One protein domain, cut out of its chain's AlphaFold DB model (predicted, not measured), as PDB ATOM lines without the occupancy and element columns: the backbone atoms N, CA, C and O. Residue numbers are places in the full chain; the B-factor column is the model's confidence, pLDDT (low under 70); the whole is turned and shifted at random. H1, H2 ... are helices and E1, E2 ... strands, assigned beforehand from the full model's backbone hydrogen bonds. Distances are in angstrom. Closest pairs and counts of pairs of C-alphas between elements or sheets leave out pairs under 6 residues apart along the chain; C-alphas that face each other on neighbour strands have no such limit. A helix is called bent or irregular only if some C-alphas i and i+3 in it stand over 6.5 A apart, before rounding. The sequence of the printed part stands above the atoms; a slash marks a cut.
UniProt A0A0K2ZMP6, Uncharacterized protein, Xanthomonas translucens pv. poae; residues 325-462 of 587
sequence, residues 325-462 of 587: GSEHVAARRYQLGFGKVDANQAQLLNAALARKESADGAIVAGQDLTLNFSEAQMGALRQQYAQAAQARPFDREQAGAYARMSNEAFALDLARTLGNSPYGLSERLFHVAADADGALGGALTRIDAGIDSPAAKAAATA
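AT A GLANCE: This is residues 325 to 462 of the 587 residues of an uncharacterized protein of Xanthomonas translucens pv. poae (UniProt A0A0K2ZMP6). A small three-stranded sheet makes a wall, with H2, H4 and H5 gathered over one face. H2 stands up from the sheet and H3 folds back along it as a helical hairpin, while H1 lies beside H5 and the small H6 sits near E3, far from the other helices. The printed part has 138 residues with six named helices and three named strands, in the order E1 H1 E2 H2 H3 H4 H5 E3 H6. The sheet, in the order E1 E2 E3, is antiparallel, and the class is mixed, helices and strands. The whole is compact, with a radius of gyration of the C-alphas of 15.0 A and spans of 44 by 41 by 26 A.

HOW THE PARTS SIT: E1, residues 333 to 340, is antiparallel to E2, residues 368 to 374, at 166 degrees, with N 336 and O 371 within hydrogen-bond range at 2.8 A. E2 is antiparallel to E3, residues 450 to 452, at 144 degrees, with N 372 and O 450 at 2.8 A. H2, residues 375 to 390, is the hub. H2, H4, residues 407 to 417, and H5, residues 422 to 435, are on one face of the sheet, two layers, one of strands and one of helices. H2 stands up from the sheet, its line rising 76 degrees out of the local plane. It touches H3, residues 393 to 404, at a shallow tilt of 24 degrees, opposite ways, a hairpin; the closest C-alphas, of Ala 386 and Ala 399, are 4.2 A apart. With residues 375 to 382 alone H2 touches H4 at a steep tilt of 58 degrees, the closest C-alphas, of Gly 379 and Asn 407, being 5.5 A apart. With residues 384 to 389 alone it touches H5, only just about perpendicular at 70.4 degrees, the C-alphas of Ala 388 and Asp 435 closest at 4.6 A. H5 touches H1, residues 343 to 352, at a shallow tilt of 30 degrees, the same way, with the C-alphas of Ala 352 and Phe 430 closest at 4.6 A. H6, residues 454 to 460, only grazes the sheet. Every O i to N i+4 pair is within hydrogen-bond range in H1, H2, H4, H5 and H6, against 5 of 8 in H3.

IN THESE COORDINATES: E1 begins at C-alpha 333 (39.459, -51.122, 44.814) and is 21.3 A long. E2 is 20.1 A, H2 22.9 A, H3 18.5 A and H5 20.1 A. H3 is irregular, with C-alphas 394 and 397 7.7 A apart. H6 ends at C-alpha 460 (34.957, -46.747, 30.125).

THE WHOLE: The C-alphas farthest apart, of Gly 325 and Ser 358, are 46.3 A apart. The printed part has no cut. H1 to E2 and H5 to E3 are long links. Residues 356 to 361, 417 to 420, 442 and 453 to 462 have pLDDT under 70.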
ATOM      1  N   GLY A 325      38.947 -68.004  52.319       88.88
ATOM      2  CA  GLY A 325      39.149 -66.757  53.050       88.88
ATOM      3  C   GLY A 325      40.427 -66.008  52.665       88.88
ATOM      4  O   GLY A 325      40.790 -65.052  53.352       88.88
ATOM      5  N   SER A 326      41.112 -66.403  51.587       93.50
ATOM      6  CA  SER A 326      42.279 -65.678  51.076       93.50
ATOM      7  C   SER A 326      41.835 -64.489  50.229       93.50
ATOM      8  O   SER A 326      40.927 -64.592  49.406       93.50
ATOM      9  N   GLU A 327      42.470 -63.335  50.425       92.12
ATOM     10  CA  GLU A 327      42.103 -62.120  49.699       92.12
ATOM     11  C   GLU A 327      42.716 -62.076  48.293       92.12
ATOM     12  O   GLU A 327      43.927 -62.217  48.108       92.12
ATOM     13  N   HIS A 328      41.900 -61.739  47.296       92.19
ATOM     14  CA  HIS A 328      42.358 -61.342  45.971       92.19
ATOM     15  C   HIS A 328      42.813 -59.878  45.986       92.19
ATOM     16  O   HIS A 328      42.120 -58.982  45.506       92.19
ATOM     17  N   VAL A 329      44.008 -59.622  46.521       91.31
ATOM     18  CA  VAL A 329      44.541 -58.259  46.722       91.31
ATOM     19  C   VAL A 329      44.567 -57.433  45.422       91.31
ATOM     20  O   VAL A 329      44.265 -56.245  45.433       91.31
ATOM     21  N   ALA A 330      44.828 -58.051  44.263       88.56
ATOM     22  CA  ALA A 330      44.794 -57.359  42.965       88.56
ATOM     23  C   ALA A 330      43.384 -56.863  42.557       88.56
ATOM     24  O   ALA A 330      43.245 -55.904  41.786       88.56
ATOM     25  N   ALA A 331      42.332 -57.495  43.083       87.19
ATOM     26  CA  ALA A 331      40.942 -57.098  42.881       87.19
ATOM     27  C   ALA A 331      40.499 -55.977  43.834       87.19
ATOM     28  O   ALA A 331      39.407 -55.437  43.666       87.19
ATOM     29  N   ARG A 332      41.345 -55.580  44.795       92.62
ATOM     30  CA  ARG A 332      41.049 -54.494  45.728       92.62
ATOM     31  C   ARG A 332      40.838 -53.173  44.988       92.62
ATOM     32  O   ARG A 332      41.569 -52.841  44.044       92.62
ATOM     33  N   ARG A 333      39.815 -52.425  45.394       96.06
ATOM     34  CA  ARG A 333      39.459 -51.122  44.814       96.06
ATOM     35  C   ARG A 333      39.276 -50.087  45.909       96.06
ATOM     36  O   ARG A 333      38.640 -50.370  46.920       96.06
ATOM     37  N   TYR A 334      39.811 -48.896  45.670       96.44
ATOM     38  CA  TYR A 334      39.671 -47.730  46.536       96.44
ATOM     39  C   TYR A 334      38.942 -46.640  45.763       96.44
ATOM     40  O   TYR A 334      39.361 -46.299  44.658       96.44
ATOM     41  N   GLN A 335      37.876 -46.096  46.333       95.50
ATOM     42  CA  GLN A 335      37.062 -45.063  45.700       95.50
ATOM     43  C   GLN A 335      36.973 -43.845  46.615       95.50
ATOM     44  O   GLN A 335      36.638 -43.989  47.788       95.50
ATOM     45  N   LEU A 336      37.266 -42.660  46.085       93.69
ATOM     46  CA  LEU A 336      37.189 -41.379  46.787       93.69
ATOM     47  C   LEU A 336      36.084 -40.538  46.142       93.69
ATOM     48  O   LEU A 336      36.230 -40.106  44.997       93.69
ATOM     49  N   GLY A 337      34.966 -40.358  46.845       91.69
ATOM     50  CA  GLY A 337      33.755 -39.732  46.298       91.69
ATOM     51  C   GLY A 337      33.682 -38.232  46.572       91.69
ATOM     52  O   GLY A 337      33.270 -37.832  47.653       91.69
ATOM     53  N   PHE A 338      34.030 -37.392  45.600       89.75
ATOM     54  CA  PHE A 338      33.994 -35.930  45.741       89.75
ATOM     55  C   PHE A 338      32.573 -35.355  45.639       89.75
ATOM     56  O   PHE A 338      32.342 -34.224  46.063       89.75
ATOM     57  N   GLY A 339      31.623 -36.123  45.093       87.69
ATOM     58  CA  GLY A 339      30.298 -35.604  44.749       87.69
ATOM     59  C   GLY A 339      30.420 -34.511  43.689       87.69
ATOM     60  O   GLY A 339      31.301 -34.586  42.827       87.69
ATOM     61  N   LYS A 340      29.563 -33.489  43.756       89.06
ATOM     62  CA  LYS A 340      29.597 -32.354  42.826       89.06
ATOM     63  C   LYS A 340      30.832 -31.486  43.050       89.06
ATOM     64  O   LYS A 340      30.911 -30.760  44.040       89.06
ATOM     65  N   VAL A 341      31.756 -31.513  42.097       90.12
ATOM     66  CA  VAL A 341      32.972 -30.688  42.143       90.12
ATOM     67  C   VAL A 341      32.697 -29.247  41.713       90.12
ATOM     68  O   VAL A 341      31.897 -29.002  40.812       90.12
ATOM     69  N   ASP A 342      33.369 -28.275  42.328       92.19
ATOM     70  CA  ASP A 342      33.356 -26.880  41.869       92.19
ATOM     71  C   ASP A 342      34.445 -26.604  40.808       92.19
ATOM     72  O   ASP A 342      35.223 -27.487  40.443       92.19
ATOM     73  N   ALA A 343      34.492 -25.374  40.287       91.81
ATOM     74  CA  ALA A 343      35.445 -24.984  39.245       91.81
ATOM     75  C   ALA A 343      36.914 -25.056  39.699       91.81
ATOM     76  O   ALA A 343      37.767 -25.490  38.926       91.81
ATOM     77  N   ASN A 344      37.212 -24.689  40.950       91.94
ATOM     78  CA  ASN A 344      38.576 -24.723  41.476       91.94
ATOM     79  C   ASN A 344      39.028 -26.171  41.707       91.94
ATOM     80  O   ASN A 344      40.147 -26.539  41.352       91.94
ATOM     81  N   GLN A 345      38.143 -27.010  42.256       92.19
ATOM     82  CA  GLN A 345      38.373 -28.447  42.406       92.19
ATOM     83  C   GLN A 345      38.636 -29.097  41.045       92.19
ATOM     84  O   GLN A 345      39.622 -29.811  40.886       92.19
ATOM     85  N   ALA A 346      37.796 -28.810  40.047       92.00
ATOM     86  CA  ALA A 346      37.959 -29.337  38.698       92.00
ATOM     87  C   ALA A 346      39.314 -28.950  38.081       92.00
ATOM     88  O   ALA A 346      39.996 -29.816  37.535       92.00
ATOM     89  N   GLN A 347      39.744 -27.692  38.223       91.06
ATOM     90  CA  GLN A 347      41.047 -27.221  37.746       91.06
ATOM     91  C   GLN A 347      42.215 -27.959  38.426       91.06
ATOM     92  O   GLN A 347      43.090 -28.498  37.744       91.06
ATOM     93  N   LEU A 348      42.213 -28.035  39.764       92.25
ATOM     94  CA  LEU A 348      43.261 -28.716  40.536       92.25
ATOM     95  C   LEU A 348      43.349 -30.206  40.179       92.25
ATOM     96  O   LEU A 348      44.439 -30.736  39.960       92.25
ATOM     97  N   LEU A 349      42.200 -30.876  40.066       92.38
ATOM     98  CA  LEU A 349      42.122 -32.296  39.733       92.38
ATOM     99  C   LEU A 349      42.518 -32.570  38.277       92.38
ATOM    100  O   LEU A 349      43.238 -33.534  38.020       92.38
ATOM    101  N   ASN A 350      42.113 -31.724  37.324       91.50
ATOM    102  CA  ASN A 350      42.559 -31.843  35.935       91.50
ATOM    103  C   ASN A 350      44.083 -31.704  35.837       91.50
ATOM    104  O   ASN A 350      44.721 -32.519  35.171       91.50
ATOM    105  N   ALA A 351      44.680 -30.749  36.554       90.69
ATOM    106  CA  ALA A 351      46.129 -30.588  36.596       90.69
ATOM    107  C   ALA A 351      46.834 -31.809  37.221       90.69
ATOM    108  O   ALA A 351      47.742 -32.371  36.608       90.69
ATOM    109  N   ALA A 352      46.377 -32.278  38.387       91.69
ATOM    110  CA  ALA A 352      46.966 -33.418  39.096       91.69
ATOM    111  C   ALA A 352      46.888 -34.737  38.299       91.69
ATOM    112  O   ALA A 352      47.810 -35.556  38.307       91.69
ATOM    113  N   LEU A 353      45.790 -34.940  37.569       91.06
ATOM    114  CA  LEU A 353      45.562 -36.118  36.725       91.06
ATOM    115  C   LEU A 353      46.113 -35.942  35.296       91.06
ATOM    116  O   LEU A 353      45.884 -36.801  34.440       91.06
ATOM    117  N   ALA A 354      46.825 -34.837  35.030       83.00
ATOM    118  CA  ALA A 354      47.354 -34.438  33.726       83.00
ATOM    119  C   ALA A 354      46.308 -34.491  32.592       83.00
ATOM    120  O   ALA A 354      46.593 -34.901  31.462       83.00
ATOM    121  N   ARG A 355      45.071 -34.084  32.895       72.31
ATOM    122  CA  ARG A 355      43.986 -33.931  31.925       72.31
ATOM    123  C   ARG A 355      43.969 -32.504  31.393       72.31
ATOM    124  O   ARG A 355      44.038 -31.540  32.145       72.31
ATOM    125  N   LYS A 356      43.864 -32.370  30.072       64.62
ATOM    126  CA  LYS A 356      43.687 -31.063  29.431       64.62
ATOM    127  C   LYS A 356      42.243 -30.608  29.636       64.62
ATOM    128  O   LYS A 356      41.336 -31.354  29.282       64.62
ATOM    129  N   GLU A 357      42.044 -29.390  30.138       55.88
ATOM    130  CA  GLU A 357      40.716 -28.809  30.415       55.88
ATOM    131  C   GLU A 357      39.794 -28.757  29.183       55.88
ATOM    132  O   GLU A 357      38.576 -28.750  29.318       55.88
ATOM    133  N   SER A 358      40.367 -28.769  27.975       54.72
ATOM    134  CA  SER A 358      39.647 -28.707  26.700       54.72
ATOM    135  C   SER A 358      39.498 -30.060  25.982       54.72
ATOM    136  O   SER A 358      39.164 -30.074  24.799       54.72
ATOM    137  N   ALA A 359      39.830 -31.186  26.624       60.03
ATOM    138  CA  ALA A 359      39.749 -32.518  26.014       60.03
ATOM    139  C   ALA A 359      38.477 -33.273  26.432       60.03
ATOM    140  O   ALA A 359      38.013 -33.133  27.563       60.03
ATOM    141  N   ASP A 360      37.971 -34.143  25.549       54.94
ATOM    142  CA  ASP A 360      36.918 -35.114  25.873       54.94
ATOM    143  C   ASP A 360      37.365 -35.980  27.065       54.94
ATOM    144  O   ASP A 360      38.221 -36.862  26.942       54.94
ATOM    145  N   GLY A 361      36.812 -35.691  28.245       66.19
ATOM    146  CA  GLY A 361      37.179 -36.327  29.513       66.19
ATOM    147  C   GLY A 361      37.782 -35.396  30.570       66.19
ATOM    148  O   GLY A 361      38.211 -35.903  31.611       66.19
ATOM    149  N   ALA A 362      37.829 -34.080  30.347       82.44
ATOM    150  CA  ALA A 362      38.086 -33.111  31.412       82.44
ATOM    151  C   ALA A 362      37.008 -33.193  32.504       82.44
ATOM    152  O   ALA A 362      35.833 -33.442  32.225       82.44
ATOM    153  N   ILE A 363      37.417 -32.986  33.752       88.38
ATOM    154  CA  ILE A 363      36.495 -32.802  34.870       88.38
ATOM    155  C   ILE A 363      35.941 -31.378  34.777       88.38
ATOM    156  O   ILE A 363      36.718 -30.433  34.639       88.38
ATOM    157  N   VAL A 364      34.619 -31.221  34.840       89.06
ATOM    158  CA  VAL A 364      33.940 -29.918  34.773       89.06
ATOM    159  C   VAL A 364      33.168 -29.625  36.060       89.06
ATOM    160  O   VAL A 364      32.752 -30.534  36.775       89.06
ATOM    161  N   ALA A 365      32.959 -28.343  36.359       89.69
ATOM    162  CA  ALA A 365      32.189 -27.927  37.528       89.69
ATOM    163  C   ALA A 365      30.740 -28.457  37.484       89.69
ATOM    164  O   ALA A 365      30.104 -28.489  36.431       89.69
ATOM    165  N   GLY A 366      30.210 -28.849  38.642       86.56
ATOM    166  CA  GLY A 366      28.870 -29.419  38.818       86.56
ATOM    167  C   GLY A 366      28.765 -30.921  38.529       86.56
ATOM    168  O   GLY A 366      27.698 -31.498  38.759       86.56
ATOM    169  N   GLN A 367      29.844 -31.551  38.052       87.75
ATOM    170  CA  GLN A 367      29.929 -32.985  37.781       87.75
ATOM    171  C   GLN A 367      30.063 -33.783  39.079       87.75
ATOM    172  O   GLN A 367      30.914 -33.471  39.907       87.75
ATOM    173  N   ASP A 368      29.271 -34.844  39.229       87.94
ATOM    174  CA  ASP A 368      29.504 -35.837  40.275       87.94
ATOM    175  C   ASP A 368      30.742 -36.677  39.937       87.94
ATOM    176  O   ASP A 368      30.809 -37.325  38.884       87.94
ATOM    177  N   LEU A 369      31.736 -36.633  40.825       89.88
ATOM    178  CA  LEU A 369      33.048 -37.233  40.624       89.88
ATOM    179  C   LEU A 369      33.383 -38.261  41.707       89.88
ATOM    180  O   LEU A 369      33.364 -37.960  42.901       89.88
ATOM    181  N   THR A 370      33.830 -39.435  41.264       92.62
ATOM    182  CA  THR A 370      34.504 -40.425  42.111       92.62
ATOM    183  C   THR A 370      35.836 -40.815  41.479       92.62
ATOM    184  O   THR A 370      35.876 -41.233  40.319       92.62
ATOM    185  N   LEU A 371      36.927 -40.691  42.239       93.19
ATOM    186  CA  LEU A 371      38.243 -41.188  41.834       93.19
ATOM    187  C   LEU A 371      38.402 -42.643  42.263       93.19
ATOM    188  O   LEU A 371      38.180 -42.967  43.427       93.19
ATOM    189  N   ASN A 372      38.832 -43.500  41.345       94.50
ATOM    190  CA  ASN A 372      39.014 -44.926  41.574       94.50
ATOM    191  C   ASN A 372      40.478 -45.325  41.423       94.50
ATOM    192  O   ASN A 372      41.121 -44.996  40.427       94.50
ATOM    193  N   PHE A 373      40.968 -46.123  42.360       95.94
ATOM    194  CA  PHE A 373      42.312 -46.674  42.335       95.94
ATOM    195  C   PHE A 373      42.243 -48.194  42.460       95.94
ATOM    196  O   PHE A 373      41.580 -48.745  43.344       95.94
ATOM    197  N   SER A 374      42.951 -48.886  41.572       95.88
ATOM    198  CA  SER A 374      43.369 -50.268  41.807       95.88
ATOM    199  C   SER A 374      44.451 -50.329  42.890       95.88
ATOM    200  O   SER A 374      45.041 -49.313  43.255       95.88
ATOM    201  N   GLU A 375      44.766 -51.533  43.364       94.44
ATOM    202  CA  GLU A 375      45.869 -51.741  44.307       94.44
ATOM    203  C   GLU A 375      47.208 -51.178  43.806       94.44
ATOM    204  O   GLU A 375      47.912 -50.492  44.545       94.44
ATOM    205  N   ALA A 376      47.541 -51.407  42.532       94.94
ATOM    206  CA  ALA A 376      48.775 -50.898  41.938       94.94
ATOM    207  C   ALA A 376      48.794 -49.361  41.879       94.94
ATOM    208  O   ALA A 376      49.799 -48.740  42.223       94.94
ATOM    209  N   GLN A 377      47.670 -48.743  41.500       96.00
ATOM    210  CA  GLN A 377      47.535 -47.285  41.436       96.00
ATOM    211  C   GLN A 377      47.591 -46.636  42.824       96.00
ATOM    212  O   GLN A 377      48.239 -45.607  42.988       96.00
ATOM    213  N   MET A 378      46.985 -47.256  43.843       96.62
ATOM    214  CA  MET A 378      47.094 -46.779  45.225       96.62
ATOM    215  C   MET A 378      48.536 -46.889  45.744       96.62
ATOM    216  O   MET A 378      49.023 -45.989  46.425       96.62
ATOM    217  N   GLY A 379      49.256 -47.952  45.370       96.25
ATOM    218  CA  GLY A 379      50.685 -48.082  45.656       96.25
ATOM    219  C   GLY A 379      51.538 -47.003  44.991       96.25
ATOM    220  O   GLY A 379      52.416 -46.440  45.645       96.25
ATOM    221  N   ALA A 380      51.252 -46.666  43.732       95.00
ATOM    222  CA  ALA A 380      51.919 -45.571  43.031       95.00
ATOM    223  C   ALA A 380      51.622 -44.213  43.689       95.00
ATOM    224  O   ALA A 380      52.547 -43.443  43.939       95.00
ATOM    225  N   LEU A 381      50.363 -43.948  44.054       94.88
ATOM    226  CA  LEU A 381      49.979 -42.730  44.771       94.88
ATOM    227  C   LEU A 381      50.716 -42.615  46.111       94.88
ATOM    228  O   LEU A 381      51.295 -41.577  46.415       94.88
ATOM    229  N   ARG A 382      50.765 -43.700  46.892       95.06
ATOM    230  CA  ARG A 382      51.507 -43.752  48.160       95.06
ATOM    231  C   ARG A 382      52.990 -43.428  47.975       95.06
ATOM    232  O   ARG A 382      53.570 -42.712  48.789       95.06
ATOM    233  N   GLN A 383      53.611 -43.947  46.916       93.25
ATOM    234  CA  GLN A 383      55.006 -43.645  46.586       93.25
ATOM    235  C   GLN A 383      55.197 -42.174  46.199       93.25
ATOM    236  O   GLN A 383      56.139 -41.558  46.692       93.25
ATOM    237  N   GLN A 384      54.289 -41.596  45.408       92.81
ATOM    238  CA  GLN A 384      54.317 -40.169  45.068       92.81
ATOM    239  C   GLN A 384      54.172 -39.286  46.316       92.81
ATOM    240  O   GLN A 384      54.933 -38.339  46.482       92.81
ATOM    241  N   TYR A 385      53.281 -39.633  47.253       91.69
ATOM    242  CA  TYR A 385      53.174 -38.947  48.549       91.69
ATOM    243  C   TYR A 385      54.470 -39.038  49.361       91.69
ATOM    244  O   TYR A 385      54.903 -38.052  49.957       91.69
ATOM    245  N   ALA A 386      55.110 -40.210  49.382       90.69
ATOM    246  CA  ALA A 386      56.387 -40.381  50.061       90.69
ATOM    247  C   ALA A 386      57.499 -39.533  49.415       90.69
ATOM    248  O   ALA A 386      58.299 -38.950  50.138       90.69
ATOM    249  N   GLN A 387      57.542 -39.434  48.084       89.00
ATOM    250  CA  GLN A 387      58.510 -38.609  47.347       89.00
ATOM    251  C   GLN A 387      58.266 -37.110  47.555       89.00
ATOM    252  O   GLN A 387      59.192 -36.389  47.926       89.00
ATOM    253  N   ALA A 388      57.018 -36.656  47.435       87.50
ATOM    254  CA  ALA A 388      56.634 -35.268  47.684       87.50
ATOM    255  C   ALA A 388      56.982 -34.820  49.115       87.50
ATOM    256  O   ALA A 388      57.521 -33.736  49.327       87.50
ATOM    257  N   ALA A 389      56.767 -35.686  50.112       86.94
ATOM    258  CA  ALA A 389      57.161 -35.407  51.492       86.94
ATOM    259  C   ALA A 389      58.693 -35.361  51.693       86.94
ATOM    260  O   ALA A 389      59.169 -34.696  52.610       86.94
ATOM    261  N   GLN A 390      59.502 -36.009  50.840       84.56
ATOM    262  CA  GLN A 390      60.971 -35.883  50.895       84.56
ATOM    263  C   GLN A 390      61.467 -34.522  50.400       84.56
ATOM    264  O   GLN A 390      62.500 -34.051  50.888       84.56
ATOM    265  N   ALA A 391      60.735 -33.884  49.479       79.81
ATOM    266  CA  ALA A 391      61.060 -32.552  48.964       79.81
ATOM    267  C   ALA A 391      61.007 -31.472  50.064       79.81
ATOM    268  O   ALA A 391      61.622 -30.412  49.941       79.81
ATOM    269  N   ARG A 392      60.310 -31.748  51.178       79.25
ATOM    270  CA  ARG A 392      60.126 -30.835  52.311       79.25
ATOM    271  C   ARG A 392      60.942 -31.303  53.524       79.25
ATOM    272  O   ARG A 392      60.671 -32.368  54.075       79.25
ATOM    273  N   PRO A 393      61.926 -30.519  54.009       70.31
ATOM    274  CA  PRO A 393      62.794 -30.935  55.117       70.31
ATOM    275  C   PRO A 393      62.051 -31.327  56.402       70.31
ATOM    276  O   PRO A 393      62.518 -32.210  57.120       70.31
ATOM    277  N   PHE A 394      60.909 -30.690  56.675       72.06
ATOM    278  CA  PHE A 394      60.093 -30.923  57.869       72.06
ATOM    279  C   PHE A 394      59.182 -32.159  57.770       72.06
ATOM    280  O   PHE A 394      58.752 -32.659  58.804       72.06
ATOM    281  N   ASP A 395      58.968 -32.709  56.569       80.00
ATOM    282  CA  ASP A 395      58.023 -33.813  56.329       80.00
ATOM    283  C   ASP A 395      58.733 -35.166  56.102       80.00
ATOM    284  O   ASP A 395      58.105 -36.184  55.804       80.00
ATOM    285  N   ARG A 396      60.063 -35.230  56.288       75.25
ATOM    286  CA  ARG A 396      60.869 -36.445  56.043       75.25
ATOM    287  C   ARG A 396      60.460 -37.646  56.893       75.25
ATOM    288  O   ARG A 396      60.533 -38.783  56.426       75.25
ATOM    289  N   GLU A 397      60.041 -37.416  58.134       81.44
ATOM    290  CA  GLU A 397      59.520 -38.486  58.991       81.44
ATOM    291  C   GLU A 397      58.229 -39.073  58.400       81.44
ATOM    292  O   GLU A 397      58.067 -40.295  58.327       81.44
ATOM    293  N   GLN A 398      57.362 -38.204  57.879       81.88
ATOM    294  CA  GLN A 398      56.110 -38.573  57.233       81.88
ATOM    295  C   GLN A 398      56.348 -39.312  55.909       81.88
ATOM    296  O   GLN A 398      55.707 -40.330  55.652       81.88
ATOM    297  N   ALA A 399      57.347 -38.898  55.123       81.38
ATOM    298  CA  ALA A 399      57.795 -39.637  53.942       81.38
ATOM    299  C   ALA A 399      58.197 -41.081  54.281       81.38
ATOM    300  O   ALA A 399      57.769 -42.038  53.628       81.38
ATOM    301  N   GLY A 400      58.998 -41.246  55.338       83.88
ATOM    302  CA  GLY A 400      59.406 -42.557  55.832       83.88
ATOM    303  C   GLY A 400      58.230 -43.384  56.360       83.88
ATOM    304  O   GLY A 400      58.265 -44.612  56.268       83.88
ATOM    305  N   ALA A 401      57.200 -42.744  56.917       87.44
ATOM    306  CA  ALA A 401      55.970 -43.412  57.332       87.44
ATOM    307  C   ALA A 401      55.181 -43.921  56.114       87.44
ATOM    308  O   ALA A 401      54.924 -45.123  56.028       87.44
ATOM    309  N   TYR A 402      54.904 -43.065  55.124       89.25
ATOM    310  CA  TYR A 402      54.180 -43.445  53.904       89.25
ATOM    311  C   TYR A 402      54.865 -44.567  53.125       89.25
ATOM    312  O   TYR A 402      54.198 -45.489  52.653       89.25
ATOM    313  N   ALA A 403      56.198 -44.555  53.044       87.12
ATOM    314  CA  ALA A 403      56.959 -45.603  52.367       87.12
ATOM    315  C   ALA A 403      56.780 -46.998  53.001       87.12
ATOM    316  O   ALA A 403      56.805 -47.998  52.279       87.12
ATOM    317  N   ARG A 404      56.570 -47.068  54.324       90.38
ATOM    318  CA  ARG A 404      56.425 -48.320  55.093       90.38
ATOM    319  C   ARG A 404      54.977 -48.786  55.257       90.38
ATOM    320  O   ARG A 404      54.757 -49.949  55.582       90.38
ATOM    321  N   MET A 405      54.002 -47.900  55.065       93.25
ATOM    322  CA  MET A 405      52.582 -48.246  55.145       93.25
ATOM    323  C   MET A 405      52.171 -49.207  54.024       93.25
ATOM    324  O   MET A 405      52.668 -49.122  52.898       93.25
ATOM    325  N   SER A 406      51.212 -50.089  54.318       95.38
ATOM    326  CA  SER A 406      50.469 -50.787  53.268       95.38
ATOM    327  C   SER A 406      49.602 -49.791  52.491       95.38
ATOM    328  O   SER A 406      49.275 -48.712  52.990       95.38
ATOM    329  N   ASN A 407      49.195 -50.154  51.277       95.62
ATOM    330  CA  ASN A 407      48.343 -49.293  50.453       95.62
ATOM    331  C   ASN A 407      46.985 -49.021  51.121       95.62
ATOM    332  O   ASN A 407      46.470 -47.911  51.045       95.62
ATOM    333  N   GLU A 408      46.452 -49.997  51.860       94.62
ATOM    334  CA  GLU A 408      45.241 -49.824  52.665       94.62
ATOM    335  C   GLU A 408      45.451 -48.899  53.856       94.62
ATOM    336  O   GLU A 408      44.652 -47.989  54.048       94.62
ATOM    337  N   ALA A 409      46.529 -49.076  54.625       93.88
ATOM    338  CA  ALA A 409      46.827 -48.177  55.737       93.88
ATOM    339  C   ALA A 409      47.007 -46.733  55.245       93.88
ATOM    340  O   ALA A 409      46.499 -45.805  55.869       93.88
ATOM    341  N   PHE A 410      47.662 -46.557  54.096       94.50
ATOM    342  CA  PHE A 410      47.805 -45.262  53.444       94.50
ATOM    343  C   PHE A 410      46.458 -44.673  52.998       94.50
ATOM    344  O   PHE A 410      46.184 -43.516  53.292       94.50
ATOM    345  N   ALA A 411      45.590 -45.450  52.341       93.56
ATOM    346  CA  ALA A 411      44.271 -44.971  51.923       93.56
ATOM    347  C   ALA A 411      43.384 -44.582  53.122       93.56
ATOM    348  O   ALA A 411      42.684 -43.571  53.081       93.56
ATOM    349  N   LEU A 412      43.435 -45.362  54.207       92.06
ATOM    350  CA  LEU A 412      42.727 -45.064  55.454       92.06
ATOM    351  C   LEU A 412      43.264 -43.797  56.131       92.06
ATOM    352  O   LEU A 412      42.470 -43.002  56.636       92.06
ATOM    353  N   ASP A 413      44.585 -43.598  56.133       89.75
ATOM    354  CA  ASP A 413      45.198 -42.359  56.617       89.75
ATOM    355  C   ASP A 413      44.764 -41.168  55.752       89.75
ATOM    356  O   ASP A 413      44.258 -40.187  56.289       89.75
ATOM    357  N   LEU A 414      44.807 -41.299  54.421       88.88
ATOM    358  CA  LEU A 414      44.334 -40.283  53.474       88.88
ATOM    359  C   LEU A 414      42.889 -39.855  53.743       88.88
ATOM    360  O   LEU A 414      42.608 -38.659  53.797       88.88
ATOM    361  N   ALA A 415      41.993 -40.808  54.001       87.81
ATOM    362  CA  ALA A 415      40.604 -40.517  54.346       87.81
ATOM    363  C   ALA A 415      40.441 -39.812  55.709       87.81
ATOM    364  O   ALA A 415      39.454 -39.107  55.934       87.81
ATOM    365  N   ARG A 416      41.383 -40.003  56.642       84.38
ATOM    366  CA  ARG A 416      41.294 -39.507  58.023       84.38
ATOM    367  C   ARG A 416      41.995 -38.167  58.238       84.38
ATOM    368  O   ARG A 416      41.455 -37.316  58.939       84.38
ATOM    369  N   THR A 417      43.207 -38.000  57.719       69.19
ATOM    370  CA  THR A 417      44.145 -36.944  58.140       69.19
ATOM    371  C   THR A 417      44.396 -35.881  57.071       69.19
ATOM    372  O   THR A 417      45.001 -34.845  57.370       69.19
ATOM    373  N   LEU A 418      43.920 -36.074  55.833       57.06
ATOM    374  CA  LEU A 418      44.362 -35.267  54.700       57.06
ATOM    375  C   LEU A 418      43.282 -34.317  54.132       57.06
ATOM    376  O   LEU A 418      42.724 -34.557  53.071       57.06
ATOM    377  N   GLY A 419      43.065 -33.161  54.782       56.34
ATOM    378  CA  GLY A 419      42.608 -31.939  54.082       56.34
ATOM    379  C   GLY A 419      41.224 -31.370  54.393       56.34
ATOM    380  O   GLY A 419      40.887 -30.355  53.795       56.34
ATOM    381  N   ASN A 420      40.456 -31.937  55.328       65.75
ATOM    382  CA  ASN A 420      39.228 -31.349  55.901       65.75
ATOM    383  C   ASN A 420      38.166 -30.841  54.896       65.75
ATOM    384  O   ASN A 420      37.379 -29.971  55.256       65.75
ATOM    385  N   SER A 421      38.167 -31.305  53.639       82.94
ATOM    386  CA  SER A 421      37.130 -31.050  52.620       82.94
ATOM    387  C   SER A 421      37.508 -31.684  51.265       82.94
ATOM    388  O   SER A 421      38.687 -31.973  51.031       82.94
ATOM    389  N   PRO A 422      36.555 -31.818  50.321       87.38
ATOM    390  CA  PRO A 422      36.840 -32.127  48.913       87.38
ATOM    391  C   PRO A 422      37.852 -31.180  48.249       87.38
ATOM    392  O   PRO A 422      38.732 -31.623  47.505       87.38
ATOM    393  N   TYR A 423      37.790 -29.883  48.568       89.00
ATOM    394  CA  TYR A 423      38.756 -28.898  48.078       89.00
ATOM    395  C   TYR A 423      40.169 -29.173  48.604       89.00
ATOM    396  O   TYR A 423      41.111 -29.268  47.820       89.00
ATOM    397  N   GLY A 424      40.315 -29.375  49.917       89.06
ATOM    398  CA  GLY A 424      41.625 -29.611  50.522       89.06
ATOM    399  C   GLY A 424      42.283 -30.911  50.058       89.06
ATOM    400  O   GLY A 424      43.508 -30.972  49.959       89.06
ATOM    401  N   LEU A 425      41.504 -31.945  49.715       90.44
ATOM    402  CA  LEU A 425      42.061 -33.132  49.062       90.44
ATOM    403  C   LEU A 425      42.511 -32.829  47.622       90.44
ATOM    404  O   LEU A 425      43.593 -33.257  47.228       90.44
ATOM    405  N   SER A 426      41.727 -32.066  46.857       91.69
ATOM    406  CA  SER A 426      42.080 -31.662  45.484       91.69
ATOM    407  C   SER A 426      43.400 -30.882  45.439       91.69
ATOM    408  O   SER A 426      44.279 -31.188  44.634       91.69
ATOM    409  N   GLU A 427      43.576 -29.926  46.353       90.75
ATOM    410  CA  GLU A 427      44.807 -29.141  46.511       90.75
ATOM    411  C   GLU A 427      46.007 -30.026  46.877       90.75
ATOM    412  O   GLU A 427      47.094 -29.890  46.315       90.75
ATOM    413  N   ARG A 428      45.815 -30.996  47.778       89.06
ATOM    414  CA  ARG A 428      46.878 -31.939  48.151       89.06
ATOM    415  C   ARG A 428      47.297 -32.833  46.995       89.06
ATOM    416  O   ARG A 428      48.494 -33.010  46.802       89.06
ATOM    417  N   LEU A 429      46.350 -33.380  46.235       92.19
ATOM    418  CA  LEU A 429      46.670 -34.193  45.060       92.19
ATOM    419  C   LEU A 429      47.449 -33.371  44.026       92.19
ATOM    420  O   LEU A 429      48.414 -33.871  43.456       92.19
ATOM    421  N   PHE A 430      47.095 -32.097  43.840       91.62
ATOM    422  CA  PHE A 430      47.855 -31.177  42.995       91.62
ATOM    423  C   PHE A 430      49.285 -30.956  43.506       91.62
ATOM    424  O   PHE A 430      50.234 -31.096  42.736       91.62
ATOM    425  N   HIS A 431      49.469 -30.668  44.797       89.44
ATOM    426  CA  HIS A 431      50.807 -30.490  45.366       89.44
ATOM    427  C   HIS A 431      51.649 -31.760  45.317       89.44
ATOM    428  O   HIS A 431      52.832 -31.685  45.015       89.44
ATOM    429  N   VAL A 432      51.053 -32.925  45.566       90.25
ATOM    430  CA  VAL A 432      51.762 -34.200  45.429       90.25
ATOM    431  C   VAL A 432      52.172 -34.428  43.983       90.25
ATOM    432  O   VAL A 432      53.312 -34.802  43.751       90.25
ATOM    433  N   ALA A 433      51.303 -34.145  43.011       90.75
ATOM    434  CA  ALA A 433      51.672 -34.215  41.601       90.75
ATOM    435  C   ALA A 433      52.823 -33.248  41.256       90.75
ATOM    436  O   ALA A 433      53.707 -33.614  40.488       90.75
ATOM    437  N   ALA A 434      52.831 -32.038  41.823       88.44
ATOM    438  CA  ALA A 434      53.862 -31.025  41.579       88.44
ATOM    439  C   ALA A 434      55.207 -31.339  42.250       88.44
ATOM    440  O   ALA A 434      56.246 -31.012  41.689       88.44
ATOM    441  N   ASP A 435      55.183 -31.971  43.426       87.69
ATOM    442  CA  ASP A 435      56.373 -32.227  44.243       87.69
ATOM    443  C   ASP A 435      56.885 -33.685  44.116       87.69
ATOM    444  O   ASP A 435      57.892 -34.057  44.723       87.69
ATOM    445  N   ALA A 436      56.200 -34.547  43.350       82.88
ATOM    446  CA  ALA A 436      56.515 -35.977  43.224       82.88
ATOM    447  C   ALA A 436      57.872 -36.276  42.563       82.88
ATOM    448  O   ALA A 436      58.407 -37.369  42.750       82.88
ATOM    449  N   ASP A 437      58.461 -35.328  41.832       78.94
ATOM    450  CA  ASP A 437      59.822 -35.451  41.295       78.94
ATOM    451  C   ASP A 437      60.917 -35.168  42.348       78.94
ATOM    452  O   ASP A 437      62.111 -35.282  42.061       78.94
ATOM    453  N   GLY A 438      60.519 -34.851  43.586       72.12
ATOM    454  CA  GLY A 438      61.412 -34.539  44.698       72.12
ATOM    455  C   GLY A 438      61.870 -33.077  44.736       72.12
ATOM    456  O   GLY A 438      62.652 -32.723  45.623       72.12
ATOM    457  N   ALA A 439      61.391 -32.226  43.822       74.94
ATOM    458  CA  ALA A 439      61.615 -30.786  43.818       74.94
ATOM    459  C   ALA A 439      60.320 -30.030  44.153       74.94
ATOM    460  O   ALA A 439      59.229 -30.427  43.768       74.94
ATOM    461  N   LEU A 440      60.428 -28.909  44.873       74.31
ATOM    462  CA  LEU A 440      59.260 -28.081  45.187       74.31
ATOM    463  C   LEU A 440      58.765 -27.350  43.935       74.31
ATOM    464  O   LEU A 440      59.513 -26.557  43.358       74.31
ATOM    465  N   GLY A 441      57.504 -27.574  43.559       70.31
ATOM    466  CA  GLY A 441      56.895 -26.955  42.379       70.31
ATOM    467  C   GLY A 441      57.524 -27.415  41.060       70.31
ATOM    468  O   GLY A 441      57.654 -26.609  40.137       70.31
ATOM    469  N   GLY A 442      57.956 -28.678  41.006       69.69
ATOM    470  CA  GLY A 442      58.540 -29.323  39.837       69.69
ATOM    471  C   GLY A 442      57.541 -29.577  38.704       69.69
ATOM    472  O   GLY A 442      56.452 -28.997  38.629       69.69
ATOM    473  N   ALA A 443      57.928 -30.438  37.764       80.56
ATOM    474  CA  ALA A 443      57.030 -30.809  36.674       80.56
ATOM    475  C   ALA A 443      55.915 -31.720  37.210       80.56
ATOM    476  O   ALA A 443      56.186 -32.701  37.898       80.56
ATOM    477  N   LEU A 444      54.660 -31.426  36.848       84.50
ATOM    478  CA  LEU A 444      53.517 -32.228  37.285       84.50
ATOM    479  C   LEU A 444      53.683 -33.692  36.862       84.50
ATOM    480  O   LEU A 444      53.628 -34.034  35.677       84.50
ATOM    481  N   THR A 445      53.828 -34.563  37.853       89.06
ATOM    482  CA  THR A 445      53.784 -36.011  37.689       89.06
ATOM    483  C   THR A 445      52.339 -36.467  37.814       89.06
ATOM    484  O   THR A 445      51.689 -36.254  38.835       89.06
ATOM    485  N   ARG A 446      51.819 -37.105  36.763       91.44
ATOM    486  CA  ARG A 446      50.428 -37.566  36.728       91.44
ATOM    487  C   ARG A 446      50.137 -38.548  37.868       91.44
ATOM    488  O   ARG A 446      50.803 -39.578  38.001       91.44
ATOM    489  N   ILE A 447      49.048 -38.292  38.585       93.12
ATOM    490  CA  ILE A 447      48.387 -39.290  39.427       93.12
ATOM    491  C   ILE A 447      47.509 -40.168  38.532       93.12
ATOM    492  O   ILE A 447      46.654 -39.675  37.791       93.12
ATOM    493  N   ASP A 448      47.730 -41.483  38.564       90.06
ATOM    494  CA  ASP A 448      46.921 -42.417  37.786       90.06
ATOM    495  C   ASP A 448      45.692 -42.873  38.577       90.06
ATOM    496  O   ASP A 448      45.791 -43.677  39.503       90.06
ATOM    497  N   ALA A 449      44.533 -42.336  38.203       90.94
ATOM    498  CA  ALA A 449      43.238 -42.667  38.780       90.94
ATOM    499  C   ALA A 449      42.199 -42.886  37.675       90.94
ATOM    500  O   ALA A 449      42.118 -42.127  36.698       90.94
ATOM    501  N   GLY A 450      41.364 -43.907  37.852       86.56
ATOM    502  CA  GLY A 450      40.105 -44.027  37.130       86.56
ATOM    503  C   GLY A 450      39.118 -42.956  37.597       86.56
ATOM    504  O   GLY A 450      39.199 -42.480  38.727       86.56
ATOM    505  N   ILE A 451      38.176 -42.586  36.734       81.25
ATOM    506  CA  ILE A 451      37.086 -41.676  37.091       81.25
ATOM    507  C   ILE A 451      35.774 -42.367  36.771       81.25
ATOM    508  O   ILE A 451      35.540 -42.703  35.611       81.25
ATOM    509  N   ASP A 452      34.915 -42.511  37.776       70.25
ATOM    510  CA  ASP A 452      33.504 -42.762  37.531       70.25
ATOM    511  C   ASP A 452      32.790 -41.415  37.423       70.25
ATOM    512  O   ASP A 452      32.743 -40.605  38.347       70.25
ATOM    513  N   SER A 453      32.249 -41.163  36.243       51.69
ATOM    514  CA  SER A 453      31.333 -40.065  35.957       51.69
ATOM    515  C   SER A 453      30.323 -40.569  34.940       51.69
ATOM    516  O   SER A 453      30.666 -41.473  34.182       51.69
ATOM    517  N   PRO A 454      29.113 -40.003  34.840       39.41
ATOM    518  CA  PRO A 454      28.142 -40.422  33.826       39.41
ATOM    519  C   PRO A 454      28.743 -40.420  32.404       39.41
ATOM    520  O   PRO A 454      28.569 -41.374  31.651       39.41
ATOM    521  N   ALA A 455      29.581 -39.422  32.090       39.09
ATOM    522  CA  ALA A 455      30.346 -39.334  30.842       39.09
ATOM    523  C   ALA A 455      31.514 -40.342  30.747       39.09
ATOM    524  O   ALA A 455      31.833 -40.834  29.667       39.09
ATOM    525  N   ALA A 456      32.135 -40.705  31.873       36.66
ATOM    526  CA  ALA A 456      33.176 -41.729  31.914       36.66
ATOM    527  C   ALA A 456      32.598 -43.153  31.902       36.66
ATOM    528  O   ALA A 456      33.259 -44.043  31.399       36.66
ATOM    529  N   LYS A 457      31.345 -43.376  32.320       34.47
ATOM    530  CA  LYS A 457      30.603 -44.628  32.092       34.47
ATOM    531  C   LYS A 457      30.362 -44.865  30.595       34.47
ATOM    532  O   LYS A 457      30.399 -46.010  30.162       34.47
ATOM    533  N   ALA A 458      30.214 -43.792  29.810       31.72
ATOM    534  CA  ALA A 458      30.142 -43.837  28.348       31.72
ATOM    535  C   ALA A 458      31.517 -43.996  27.655       31.72
ATOM    536  O   ALA A 458      31.576 -44.464  26.521       31.72
ATOM    537  N   ALA A 459      32.627 -43.645  28.323       33.03
ATOM    538  CA  ALA A 459      33.992 -43.787  27.791       33.03
ATOM    539  C   ALA A 459      34.761 -45.015  28.335       33.03
ATOM    540  O   ALA A 459      35.681 -45.506  27.682       33.03
ATOM    541  N   ALA A 460      34.390 -45.549  29.500       30.05
ATOM    542  CA  ALA A 460      34.957 -46.747  30.125       30.05
ATOM    543  C   ALA A 460      34.353 -48.036  29.548       30.05
ATOM    544  O   ALA A 460      35.044 -49.054  29.505       30.05
ATOM    545  N   THR A 461      33.142 -47.970  28.980       31.83
ATOM    546  CA  THR A 461      32.650 -48.963  28.008       31.83
ATOM    547  C   THR A 461      33.504 -49.011  26.736       31.83
ATOM    548  O   THR A 461      33.459 -50.009  26.023       31.83
ATOM    549  N   ALA A 462      34.335 -47.992  26.475       32.00
ATOM    550  CA  ALA A 462      35.225 -47.944  25.316       32.00
ATOM    551  C   ALA A 462      36.715 -48.215  25.622       32.00
ATOM    552  O   ALA A 462      37.472 -48.414  24.675       32.00
TER     553      ALA A 462